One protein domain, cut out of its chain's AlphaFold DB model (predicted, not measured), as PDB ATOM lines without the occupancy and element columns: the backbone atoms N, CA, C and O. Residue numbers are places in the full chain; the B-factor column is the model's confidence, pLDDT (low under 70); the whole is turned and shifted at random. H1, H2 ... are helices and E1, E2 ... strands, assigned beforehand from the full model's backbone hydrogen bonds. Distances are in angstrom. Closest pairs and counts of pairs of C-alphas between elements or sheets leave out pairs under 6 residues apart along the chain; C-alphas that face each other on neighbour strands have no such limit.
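What this domain is: This is residues 14 to 31 and 39 to 105 of the 115 residues of an uncharacterized protein of Gammaproteobacteria bacterium SG8_31 (UniProt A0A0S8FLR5). What shape is this? A long twisted hairpin, E5 and E6, has a small twisted sheet, E1, E2 and E4, packed on part of it, with helix H1 across E2. What makes it up? The printed part has 85 residues, mostly strand, with one named helix and six strands in the order E1, E2, H1, E3, E4, E5, E6. The sheets run E1, E2, E4, antiparallel, and E3, E6, E5, mixed; the whole is compact, with a radius of gyration of the C-alphas of 12.8 A, yet elongated, spanning 41 by 25 by 21 A.

How they stand to each other: How do the longest strands pair? E5, residues 80 to 90, and E6, residues 95 to 104, form an antiparallel hairpin, with N 84 and O 99 2.8 A apart, within hydrogen-bond range. E5 bends by 86 degrees at residue 87. E3, residues 65 to 67, meets E6 only at a point, where C-alphas 65 and 97, 5.5 A apart, face each other. What pairs with the inner strand of the other sheet? E2, residues 39 to 45, is antiparallel to E1, residues 14 to 20, and to E4, residues 69 to 73; N 16 and O 44, 2.8 A, and N 39 and O 71, 2.9 A, are within hydrogen-bond range. The closest C-alphas of E1 and E5, those of Ala 15 and Ala 82, are 5.0 A apart. Where is the helix? H1, residues 57 to 63, is on the sheet E1, E2, E4 at a height of 8.8 A, over E2, its closest C-alphas to E2 being Met 60 and Thr 44, 6.6 A. Every O i to N i+4 pair in it is within hydrogen-bond range.

Where its parts are: Where does E1 begin? C-alpha 14 is at (418.584, 282.290, 219.965). How long are E5 and E6? They measure 25.3 A and 27.8 A; E6 ends with C-alpha 104 at (408.198, 275.683, 222.250).

The domain as a whole: Where is the cut? Residues 32 to 38 are not printed, and C-alphas 31 and 39 are 14.7 A apart. Which link is long, and where is confidence low? E2 to H1 is long, and 20 residues are under 70, among them 48 to 54.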
ATOM      1  N   PRO A  14     417.900 283.390 219.296       77.56
ATOM      2  CA  PRO A  14     418.584 282.290 219.965       77.56
ATOM      3  C   PRO A  14     419.241 282.753 221.269       77.56
ATOM      4  O   PRO A  14     419.854 283.817 221.322       77.56
ATOM      5  N   ALA A  15     419.159 281.926 222.309       80.62
ATOM      6  CA  ALA A  15     419.705 282.241 223.623       80.62
ATOM      7  C   ALA A  15     420.618 281.125 224.141       80.62
ATOM      8  O   ALA A  15     420.424 279.944 223.844       80.62
ATOM      9  N   TYR A  16     421.578 281.502 224.980       82.19
ATOM     10  CA  TYR A  16     422.346 280.581 225.804       82.19
ATOM     11  C   TYR A  16     421.768 280.522 227.210       82.19
ATOM     12  O   TYR A  16     421.557 281.561 227.839       82.19
ATOM     13  N   VAL A  17     421.570 279.311 227.733       86.19
ATOM     14  CA  VAL A  17     421.283 279.132 229.159       86.19
ATOM     15  C   VAL A  17     422.527 279.515 229.939       86.19
ATOM     16  O   VAL A  17     423.606 278.978 229.696       86.19
ATOM     17  N   ALA A  18     422.359 280.452 230.864       86.06
ATOM     18  CA  ALA A  18     423.452 281.014 231.627       86.06
ATOM     19  C   ALA A  18     423.467 280.518 233.074       86.06
ATOM     20  O   ALA A  18     424.531 280.200 233.612       86.06
ATOM     21  N   GLU A  19     422.283 280.392 233.676       90.06
ATOM     22  CA  GLU A  19     422.112 279.865 235.028       90.06
ATOM     23  C   GLU A  19     420.855 279.001 235.133       90.06
ATOM     24  O   GLU A  19     419.851 279.258 234.463       90.06
ATOM     25  N   ILE A  20     420.923 277.999 236.006       90.81
ATOM     26  CA  ILE A  20     419.812 277.128 236.397       90.81
ATOM     27  C   ILE A  20     419.788 277.100 237.924       90.81
ATOM     28  O   ILE A  20     420.787 276.744 238.546       90.81
ATOM     29  N   ASP A  21     418.679 277.522 238.527       91.88
ATOM     30  CA  ASP A  21     418.485 277.603 239.984       91.88
ATOM     31  C   ASP A  21     419.609 278.375 240.700       91.88
ATOM     32  O   ASP A  21     420.123 277.971 241.744       91.88
ATOM     33  N   GLY A  22     420.042 279.483 240.088       88.56
ATOM     34  CA  GLY A  22     421.126 280.334 240.594       88.56
ATOM     35  C   GLY A  22     422.532 279.749 240.429       88.56
ATOM     36  O   GLY A  22     423.500 280.331 240.914       88.56
ATOM     37  N   ARG A  23     422.681 278.605 239.749       89.94
ATOM     38  CA  ARG A  23     423.983 278.003 239.442       89.94
ATOM     39  C   ARG A  23     424.372 278.272 238.000       89.94
ATOM     40  O   ARG A  23     423.631 277.928 237.079       89.94
ATOM     41  N   ARG A  24     425.570 278.826 237.805       87.62
ATOM     42  CA  ARG A  24     426.146 279.040 236.475       87.62
ATOM     43  C   ARG A  24     426.378 277.722 235.758       87.62
ATOM     44  O   ARG A  24     426.839 276.745 236.349       87.62
ATOM     45  N   VAL A  25     426.096 277.723 234.463       87.00
ATOM     46  CA  VAL A  25     426.351 276.585 233.585       87.00
ATOM     47  C   VAL A  25     427.368 276.932 232.505       87.00
ATOM     48  O   VAL A  25     427.558 278.093 232.148       87.00
ATOM     49  N   ALA A  26     428.037 275.902 231.984       78.38
ATOM     50  CA  ALA A  26     429.035 276.068 230.938       78.38
ATOM     51  C   ALA A  26     428.402 276.582 229.637       78.38
ATOM     52  O   ALA A  26     427.502 275.946 229.091       78.38
ATOM     53  N   HIS A  27     428.953 277.670 229.101       69.50
ATOM     54  CA  HIS A  27     428.506 278.309 227.861       69.50
ATOM     55  C   HIS A  27     428.501 277.372 226.637       69.50
ATOM     56  O   HIS A  27     427.672 277.482 225.737       69.50
ATOM     57  N   SER A  28     429.426 276.409 226.602       71.38
ATOM     58  CA  SER A  28     429.514 275.417 225.525       71.38
ATOM     59  C   SER A  28     428.358 274.412 225.534       71.38
ATOM     60  O   SER A  28     428.126 273.723 224.535       71.38
ATOM     61  N   ARG A  29     427.623 274.306 226.645       75.25
ATOM     62  CA  ARG A  29     426.557 273.327 226.815       75.25
ATOM     63  C   ARG A  29     425.262 273.848 226.200       75.25
ATOM     64  O   ARG A  29     424.672 274.815 226.661       75.25
ATOM     65  N   ARG A  30     424.798 273.149 225.163       73.19
ATOM     66  CA  ARG A  30     423.572 273.491 224.415       73.19
ATOM     67  C   ARG A  30     422.320 272.759 224.905       73.19
ATOM     68  O   ARG A  30     421.227 273.043 224.432       73.19
ATOM     69  N   SER A  31     422.473 271.799 225.817       80.62
ATOM     70  CA  SER A  31     421.378 270.966 226.321       80.62
ATOM     71  C   SER A  31     421.588 270.579 227.783       80.62
ATOM     72  O   SER A  31     422.688 270.176 228.186       80.62
ATOM     73  N   HIS A  39     411.979 275.106 237.847       92.19
ATOM     74  CA  HIS A  39     413.350 275.594 237.746       92.19
ATOM     75  C   HIS A  39     413.382 277.068 237.354       92.19
ATOM     76  O   HIS A  39     412.567 277.529 236.553       92.19
ATOM     77  N   LEU A  40     414.350 277.810 237.888       92.06
ATOM     78  CA  LEU A  40     414.617 279.190 237.488       92.06
ATOM     79  C   LEU A  40     415.745 279.213 236.465       92.06
ATOM     80  O   LEU A  40     416.889 278.895 236.786       92.06
ATOM     81  N   ILE A  41     415.431 279.616 235.239       89.44
ATOM     82  CA  ILE A  41     416.382 279.635 234.131       89.44
ATOM     83  C   ILE A  41     416.717 281.075 233.761       89.44
ATOM     84  O   ILE A  41     415.841 281.842 233.358       89.44
ATOM     85  N   ARG A  42     417.997 281.445 233.834       88.31
ATOM     86  CA  ARG A  42     418.488 282.687 233.221       88.31
ATOM     87  C   ARG A  42     419.119 282.384 231.881       88.31
ATOM     88  O   ARG A  42     419.869 281.417 231.744       88.31
ATOM     89  N   VAL A  43     418.860 283.255 230.914       85.69
ATOM     90  CA  VAL A  43     419.464 283.168 229.585       85.69
ATOM     91  C   VAL A  43     420.154 284.466 229.199       85.69
ATOM     92  O   VAL A  43     419.833 285.552 229.694       85.69
ATOM     93  N   THR A  44     421.102 284.328 228.286       82.69
ATOM     94  CA  THR A  44     421.843 285.423 227.663       82.69
ATOM     95  C   THR A  44     421.678 285.353 226.142       82.69
ATOM     96  O   THR A  44     421.465 284.258 225.613       82.69
ATOM     97  N   PRO A  45     421.747 286.490 225.437       76.94
ATOM     98  CA  PRO A  45     421.707 286.540 223.983       76.94
ATOM     99  C   PRO A  45     422.795 285.684 223.342       76.94
ATOM    100  O   PRO A  45     423.928 285.626 223.824       76.94
ATOM    101  N   TYR A  46     422.456 285.032 222.232       76.88
ATOM    102  CA  TYR A  46     423.453 284.458 221.341       76.88
ATOM    103  C   TYR A  46     424.087 285.577 220.514       76.88
ATOM    104  O   TYR A  46     423.443 286.145 219.635       76.88
ATOM    105  N   VAL A  47     425.356 285.880 220.778       72.19
ATOM    106  CA  VAL A  47     426.120 286.863 220.003       72.19
ATOM    107  C   VAL A  47     427.101 286.112 219.113       72.19
ATOM    108  O   VAL A  47     428.050 285.500 219.601       72.19
ATOM    109  N   ALA A  48     426.854 286.129 217.804       65.31
ATOM    110  CA  ALA A  48     427.819 285.633 216.831       65.31
ATOM    111  C   ALA A  48     428.874 286.709 216.574       65.31
ATOM    112  O   ALA A  48     428.537 287.824 216.189       65.31
ATOM    113  N   GLY A  49     430.145 286.367 216.743       65.38
ATOM    114  CA  GLY A  49     431.250 287.263 216.432       65.38
ATOM    115  C   GLY A  49     432.597 286.667 216.829       65.38
ATOM    116  O   GLY A  49     432.641 285.590 217.437       65.38
ATOM    117  N   PRO A  50     433.707 287.334 216.488       60.53
ATOM    118  CA  PRO A  50     435.021 286.989 217.007       60.53
ATOM    119  C   PRO A  50     435.016 287.011 218.540       60.53
ATOM    120  O   PRO A  50     434.480 287.929 219.151       60.53
ATOM    121  N   THR A  51     435.651 286.031 219.186       64.19
ATOM    122  CA  THR A  51     435.633 285.877 220.656       64.19
ATOM    123  C   THR A  51     436.067 287.132 221.427       64.19
ATOM    124  O   THR A  51     435.654 287.319 222.563       64.19
ATOM    125  N   HIS A  52     436.899 287.989 220.828       64.75
ATOM    126  CA  HIS A  52     437.375 289.233 221.443       64.75
ATOM    127  C   HIS A  52     436.373 290.399 221.350       64.75
ATOM    128  O   HIS A  52     436.523 291.380 222.071       64.75
ATOM    129  N   GLU A  53     435.361 290.291 220.489       66.00
ATOM    130  CA  GLU A  53     434.287 291.279 220.314       66.00
ATOM    131  C   GLU A  53     433.003 290.861 221.047       66.00
ATOM    132  O   GLU A  53     432.150 291.695 221.347       66.00
ATOM    133  N   VAL A  54     432.869 289.569 221.370       67.81
ATOM    134  CA  VAL A  54     431.713 289.019 222.082       67.81
ATOM    135  C   VAL A  54     431.907 289.168 223.598       67.81
ATOM    136  O   VAL A  54     432.888 288.657 224.144       67.81
ATOM    137  N   PRO A  55     430.973 289.814 224.322       73.50
ATOM    138  CA  PRO A  55     431.041 289.871 225.776       73.50
ATOM    139  C   PRO A  55     430.990 288.469 226.388       73.50
ATOM    140  O   PRO A  55     430.288 287.582 225.903       73.50
ATOM    141  N   THR A  56     431.683 288.270 227.510       77.81
ATOM    142  CA  THR A  56     431.560 287.015 228.258       77.81
ATOM    143  C   THR A  56     430.141 286.855 228.808       77.81
ATOM    144  O   THR A  56     429.442 287.831 229.078       77.81
ATOM    145  N   GLN A  57     429.705 285.613 229.024       75.88
ATOM    146  CA  GLN A  57     428.402 285.331 229.634       75.88
ATOM    147  C   GLN A  57     428.247 286.012 231.007       75.88
ATOM    148  O   GLN A  57     427.180 286.528 231.329       75.88
ATOM    149  N   ASP A  58     429.333 286.076 231.777       77.94
ATOM    150  CA  ASP A  58     429.381 286.765 233.066       77.94
ATOM    151  C   ASP A  58     429.208 288.278 232.924       77.94
ATOM    152  O   ASP A  58     428.459 288.885 233.688       77.94
ATOM    153  N   ALA A  59     429.854 288.886 231.924       77.75
ATOM    154  CA  ALA A  59     429.645 290.288 231.589       77.75
ATOM    155  C   ALA A  59     428.181 290.534 231.197       77.75
ATOM    156  O   ALA A  59     427.558 291.469 231.693       77.75
ATOM    157  N   MET A  60     427.597 289.664 230.369       77.94
ATOM    158  CA  MET A  60     426.194 289.796 229.972       77.94
ATOM    159  C   MET A  60     425.237 289.700 231.163       77.94
ATOM    160  O   MET A  60     424.296 290.479 231.235       77.94
ATOM    161  N   LEU A  61     425.485 288.800 232.120       77.00
ATOM    162  CA  LEU A  61     424.689 288.701 233.350       77.00
ATOM    163  C   LEU A  61     424.861 289.908 234.282       77.00
ATOM    164  O   LEU A  61     423.924 290.269 234.988       77.00
ATOM    165  N   ALA A  62     426.055 290.501 234.321       77.19
ATOM    166  CA  ALA A  62     426.370 291.598 235.232       77.19
ATOM    167  C   ALA A  62     425.840 292.954 234.747       77.19
ATOM    168  O   ALA A  62     425.448 293.785 235.564       77.19
ATOM    169  N   TYR A  63     425.864 293.196 233.435       67.44
ATOM    170  CA  TYR A  63     425.555 294.512 232.875       67.44
ATOM    171  C   TYR A  63     424.102 294.672 232.450       67.44
ATOM    172  O   TYR A  63     423.593 295.789 232.398       67.44
ATOM    173  N   LEU A  64     423.427 293.568 232.141       65.12
ATOM    174  CA  LEU A  64     422.163 293.620 231.434       65.12
ATOM    175  C   LEU A  64     421.067 293.046 232.320       65.12
ATOM    176  O   LEU A  64     421.181 291.956 232.884       65.12
ATOM    177  N   ARG A  65     419.985 293.811 232.456       68.94
ATOM    178  CA  ARG A  65     418.842 293.391 233.258       68.94
ATOM    179  C   ARG A  65     418.213 292.179 232.569       68.94
ATOM    180  O   ARG A  65     417.754 292.275 231.436       68.94
ATOM    181  N   ASN A  66     418.203 291.034 233.244       73.62
ATOM    182  CA  ASN A  66     417.492 289.849 232.784       73.62
ATOM    183  C   ASN A  66     416.665 289.254 233.925       73.62
ATOM    184  O   ASN A  66     417.148 289.048 235.041       73.62
ATOM    185  N   ASP A  67     415.394 288.997 233.644       81.62
ATOM    186  CA  ASP A  67     414.519 288.330 234.599       81.62
ATOM    187  C   ASP A  67     414.582 286.815 234.342       81.62
ATOM    188  O   ASP A  67     414.493 286.386 233.184       81.62
ATOM    189  N   PRO A  68     414.787 285.987 235.383       85.44
ATOM    190  CA  PRO A  68     414.773 284.539 235.227       85.44
ATOM    191  C   PRO A  68     413.389 284.058 234.778       85.44
ATOM    192  O   PRO A  68     412.359 284.535 235.254       85.44
ATOM    193  N   LEU A  69     413.370 283.063 233.895       88.44
ATOM    194  CA  LEU A  69     412.169 282.333 233.515       88.44
ATOM    195  C   LEU A  69     411.916 281.215 234.526       88.44
ATOM    196  O   LEU A  69     412.735 280.306 234.658       88.44
ATOM    197  N   ALA A  70     410.769 281.254 235.200       90.88
ATOM    198  CA  ALA A  70     410.264 280.098 235.928       90.88
ATOM    199  C   ALA A  70     409.710 279.075 234.927       90.88
ATOM    200  O   ALA A  70     408.768 279.368 234.189       90.88
ATOM    201  N   LEU A  71     410.307 277.886 234.892       88.19
ATOM    202  CA  LEU A  71     409.938 276.796 234.000       88.19
ATOM    203  C   LEU A  71     409.494 275.577 234.810       88.19
ATOM    204  O   LEU A  71     410.287 275.002 235.549       88.19
ATOM    205  N   GLU A  72     408.242 275.158 234.638       90.94
ATOM    206  CA  GLU A  72     407.750 273.883 235.165       90.94
ATOM    207  C   GLU A  72     408.207 272.744 234.240       90.94
ATOM    208  O   GLU A  72     407.657 272.536 233.159       90.94
ATOM    209  N   VAL A  73     409.238 272.014 234.658       87.56
ATOM    210  CA  VAL A  73     409.773 270.860 233.935       87.56
ATOM    211  C   VAL A  73     408.962 269.618 234.282       87.56
ATOM    212  O   VAL A  73     408.795 269.250 235.444       87.56
ATOM    213  N   ARG A  74     408.506 268.921 233.245       85.94
ATOM    214  CA  ARG A  74     407.821 267.626 233.330       85.94
ATOM    215  C   ARG A  74     408.669 266.517 232.722       85.94
ATOM    216  O   ARG A  74     409.435 266.748 231.787       85.94
ATOM    217  N   ALA A  75     408.528 265.305 233.254       82.81
ATOM    218  CA  ALA A  75     409.267 264.144 232.772       82.81
ATOM    219  C   ALA A  75     408.947 263.853 231.296       82.81
ATOM    220  O   ALA A  75     407.785 263.827 230.902       82.81
ATOM    221  N   GLY A  76     409.987 263.613 230.495       78.19
ATOM    222  CA  GLY A  76     409.854 263.282 229.072       78.19
ATOM    223  C   GLY A  76     409.588 264.474 228.146       78.19
ATOM    224  O   GLY A  76     409.536 264.279 226.933       78.19
ATOM    225  N   GLU A  77     409.468 265.690 228.682       76.44
ATOM    226  CA  GLU A  77     409.273 266.902 227.887       76.44
ATOM    227  C   GLU A  77     410.602 267.546 227.480       76.44
ATOM    228  O   GLU A  77     411.619 267.444 228.170       76.44
ATOM    229  N   THR A  78     410.592 268.235 226.339       77.12
ATOM    230  CA  THR A  78     411.718 269.046 225.860       77.12
ATOM    231  C   THR A  78     411.276 270.491 225.730       77.12
ATOM    232  O   THR A  78     410.253 270.784 225.113       77.12
ATOM    233  N   TYR A  79     412.081 271.390 226.283       80.75
ATOM    234  CA  TYR A  79     411.800 272.817 226.320       80.75
ATOM    235  C   TYR A  79     412.833 273.555 225.483       80.75
ATOM    236  O   TYR A  79     414.038 273.380 225.672       80.75
ATOM    237  N   TYR A  80     412.356 274.399 224.573       81.25
ATOM    238  CA  TYR A  80     413.204 275.325 223.834       81.25
ATOM    239  C   TYR A  80     413.054 276.709 224.441       81.25
ATOM    240  O   TYR A  80     411.952 277.254 224.484       81.25
ATOM    241  N   ILE A  81     414.165 277.268 224.913       80.38
ATOM    242  CA  ILE A  81     414.205 278.602 225.506       80.38
ATOM    243  C   ILE A  81     414.884 279.532 224.507       80.38
ATOM    244  O   ILE A  81     415.971 279.238 224.012       80.38
ATOM    245  N   ALA A  82     414.221 280.637 224.209       82.19
ATOM    246  CA  ALA A  82     414.727 281.715 223.380       82.19
ATOM    247  C   ALA A  82     414.682 283.020 224.182       82.19
ATOM    248  O   ALA A  82     414.247 283.041 225.338       82.19
ATOM    249  N   LEU A  83     415.130 284.115 223.579       81.69
ATOM    250  CA  LEU A  83     414.933 285.440 224.155       81.69
ATOM    251  C   LEU A  83     414.013 286.295 223.292       81.69
ATOM    252  O   LEU A  83     413.951 286.138 222.078       81.69
ATOM    253  N   ARG A  84     413.355 287.250 223.936       81.69
ATOM    254  CA  ARG A  84     412.761 288.414 223.292       81.69
ATOM    255  C   ARG A  84     413.542 289.647 223.716       81.69
ATOM    256  O   ARG A  84     413.576 289.966 224.905       81.69
ATOM    257  N   VAL A  85     414.134 290.348 222.755       77.38
ATOM    258  CA  VAL A  85     414.746 291.660 222.995       77.38
ATOM    259  C   VAL A  85     413.635 292.688 223.202       77.38
ATOM    260  O   VAL A  85     412.708 292.779 222.399       77.38
ATOM    261  N   ILE A  86     413.702 293.428 224.307       78.94
ATOM    262  CA  ILE A  86     412.750 294.494 224.654       78.94
ATOM    263  C   ILE A  86     413.394 295.856 224.392       78.94
ATOM    264  O   ILE A  86     412.779 296.721 223.776       78.94
ATOM    265  N   ILE A  87     414.644 296.028 224.829       76.44
ATOM    266  CA  ILE A  87     415.491 297.178 224.504       76.44
ATOM    267  C   ILE A  87     416.696 296.640 223.729       76.44
ATOM    268  O   ILE A  87     417.342 295.718 224.245       76.44
ATOM    269  N   PRO A  88     417.002 297.192 222.537       74.00
ATOM    270  CA  PRO A  88     418.152 296.784 221.742       74.00
ATOM    271  C   PRO A  88     419.426 296.710 222.577       74.00
ATOM    272  O   PRO A  88     419.663 297.555 223.441       74.00
ATOM    273  N   ILE A  89     420.225 295.678 222.322       69.75
ATOM    274  CA  ILE A  89     421.475 295.468 223.041       69.75
ATOM    275  C   ILE A  89     422.553 296.302 222.363       69.75
ATOM    276  O   ILE A  89     422.914 296.061 221.213       69.75
ATOM    277  N   ASP A  90     423.077 297.267 223.098       74.00
ATOM    278  CA  ASP A  90     424.271 298.005 222.740       74.00
ATOM    279  C   ASP A  90     425.455 297.407 223.507       74.00
ATOM    280  O   ASP A  90     425.603 297.570 224.722       74.00
ATOM    281  N   TYR A  91     426.307 296.684 222.783       69.50
ATOM    282  CA  TYR A  91     427.497 296.047 223.346       69.50
ATOM    283  C   TYR A  91     428.608 297.044 223.695       69.50
ATOM    284  O   TYR A  91     429.472 296.729 224.515       69.50
ATOM    285  N   THR A  92     428.580 298.247 223.120       70.62
ATOM    286  CA  THR A  92     429.528 299.324 223.412       70.62
ATOM    287  C   THR A  92     429.180 299.998 224.734       70.62
ATOM    288  O   THR A  92     430.048 300.141 225.596       70.62
ATOM    289  N   THR A  93     427.913 300.359 224.932       68.69
ATOM    290  CA  THR A  93     427.444 300.984 226.183       68.69
ATOM    291  C   THR A  93     427.033 299.972 227.251       68.69
ATOM    292  O   THR A  93     426.790 300.351 228.395       68.69
ATOM    293  N   ARG A  94     427.019 298.675 226.906       67.25
ATOM    294  CA  ARG A  94     426.612 297.551 227.769       67.25
ATOM    295  C   ARG A  94     425.196 297.728 228.317       67.25
ATOM    296  O   ARG A  94     424.900 297.318 229.438       67.25
ATOM    297  N   ALA A  95     424.335 298.337 227.514       65.75
ATOM    298  CA  ALA A  95     422.947 298.603 227.838       65.75
ATOM    299  C   ALA A  95     422.032 297.725 226.979       65.75
ATOM    300  O   ALA A  95     422.306 297.465 225.811       65.75
ATOM    301  N   GLY A  96     420.942 297.245 227.564       67.31
ATOM    302  CA  GLY A  96     419.989 296.377 226.883       67.31
ATOM    303  C   GLY A  96     419.084 295.665 227.878       67.31
ATOM    304  O   GLY A  96     419.426 295.499 229.051       67.31
ATOM    305  N   TYR A  97     417.906 295.262 227.410       74.44
ATOM    306  CA  TYR A  97     416.930 294.526 228.209       74.44
ATOM    307  C   TYR A  97     416.272 293.461 227.341       74.44
ATOM    308  O   TYR A  97     415.764 293.752 226.258       74.44
ATOM    309  N   TRP A  98     416.253 292.226 227.827       78.19
ATOM    310  CA  TRP A  98     415.550 291.120 227.190       78.19
ATOM    311  C   TRP A  98     414.844 290.277 228.238       78.19
ATOM    312  O   TRP A  98     415.156 290.308 229.430       78.19
ATOM    313  N   ARG A  99     413.912 289.465 227.756       78.38
ATOM    314  CA  ARG A  99     413.196 288.485 228.557       78.38
ATOM    315  C   ARG A  99     413.399 287.097 227.971       78.38
ATOM    316  O   ARG A  99     413.308 286.913 226.760       78.38
ATOM    317  N   ALA A 100     413.665 286.125 228.835       76.56
ATOM    318  CA  ALA A 100     413.630 284.719 228.461       76.56
ATOM    319  C   ALA A 100     412.188 284.314 228.119       76.56
ATOM    320  O   ALA A 100     411.269 284.570 228.896       76.56
ATOM    321  N   GLU A 101     411.985 283.669 226.975       79.38
ATOM    322  CA  GLU A 101     410.684 283.148 226.561       79.38
ATOM    323  C   GLU A 101     410.783 281.675 226.184       79.38
ATOM    324  O   GLU A 101     411.768 281.207 225.606       79.38
ATOM    325  N   LEU A 102     409.729 280.932 226.510       75.06
ATOM    326  CA  LEU A 102     409.591 279.558 226.067       75.06
ATOM    327  C   LEU A 102     409.158 279.565 224.595       75.06
ATOM    328  O   LEU A 102     408.029 279.926 224.277       75.06
ATOM    329  N   ALA A 103     410.063 279.177 223.700       64.69
ATOM    330  CA  ALA A 103     409.829 279.163 222.258       64.69
ATOM    331  C   ALA A 103     408.963 277.975 221.816       64.69
ATOM    332  O   ALA A 103     408.218 278.078 220.841       64.69
ATOM    333  N   HIS A 104     409.050 276.839 222.518       62.56
ATOM    334  CA  HIS A 104     408.198 275.683 222.250       62.56
ATOM    335  C   HIS A 104     408.187 274.680 223.408       62.56
ATOM    336  O   HIS A 104     409.235 274.400 223.994       62.56
ATOM    337  N   SER A 105     407.011 274.111 223.691       50.03
ATOM    338  CA  SER A 105     406.787 273.094 224.730       50.03
ATOM    339  C   SER A 105     406.246 271.759 224.202       50.03
ATOM    340  O   SER A 105     405.888 270.910 225.008       50.03
TER     341      SER A 105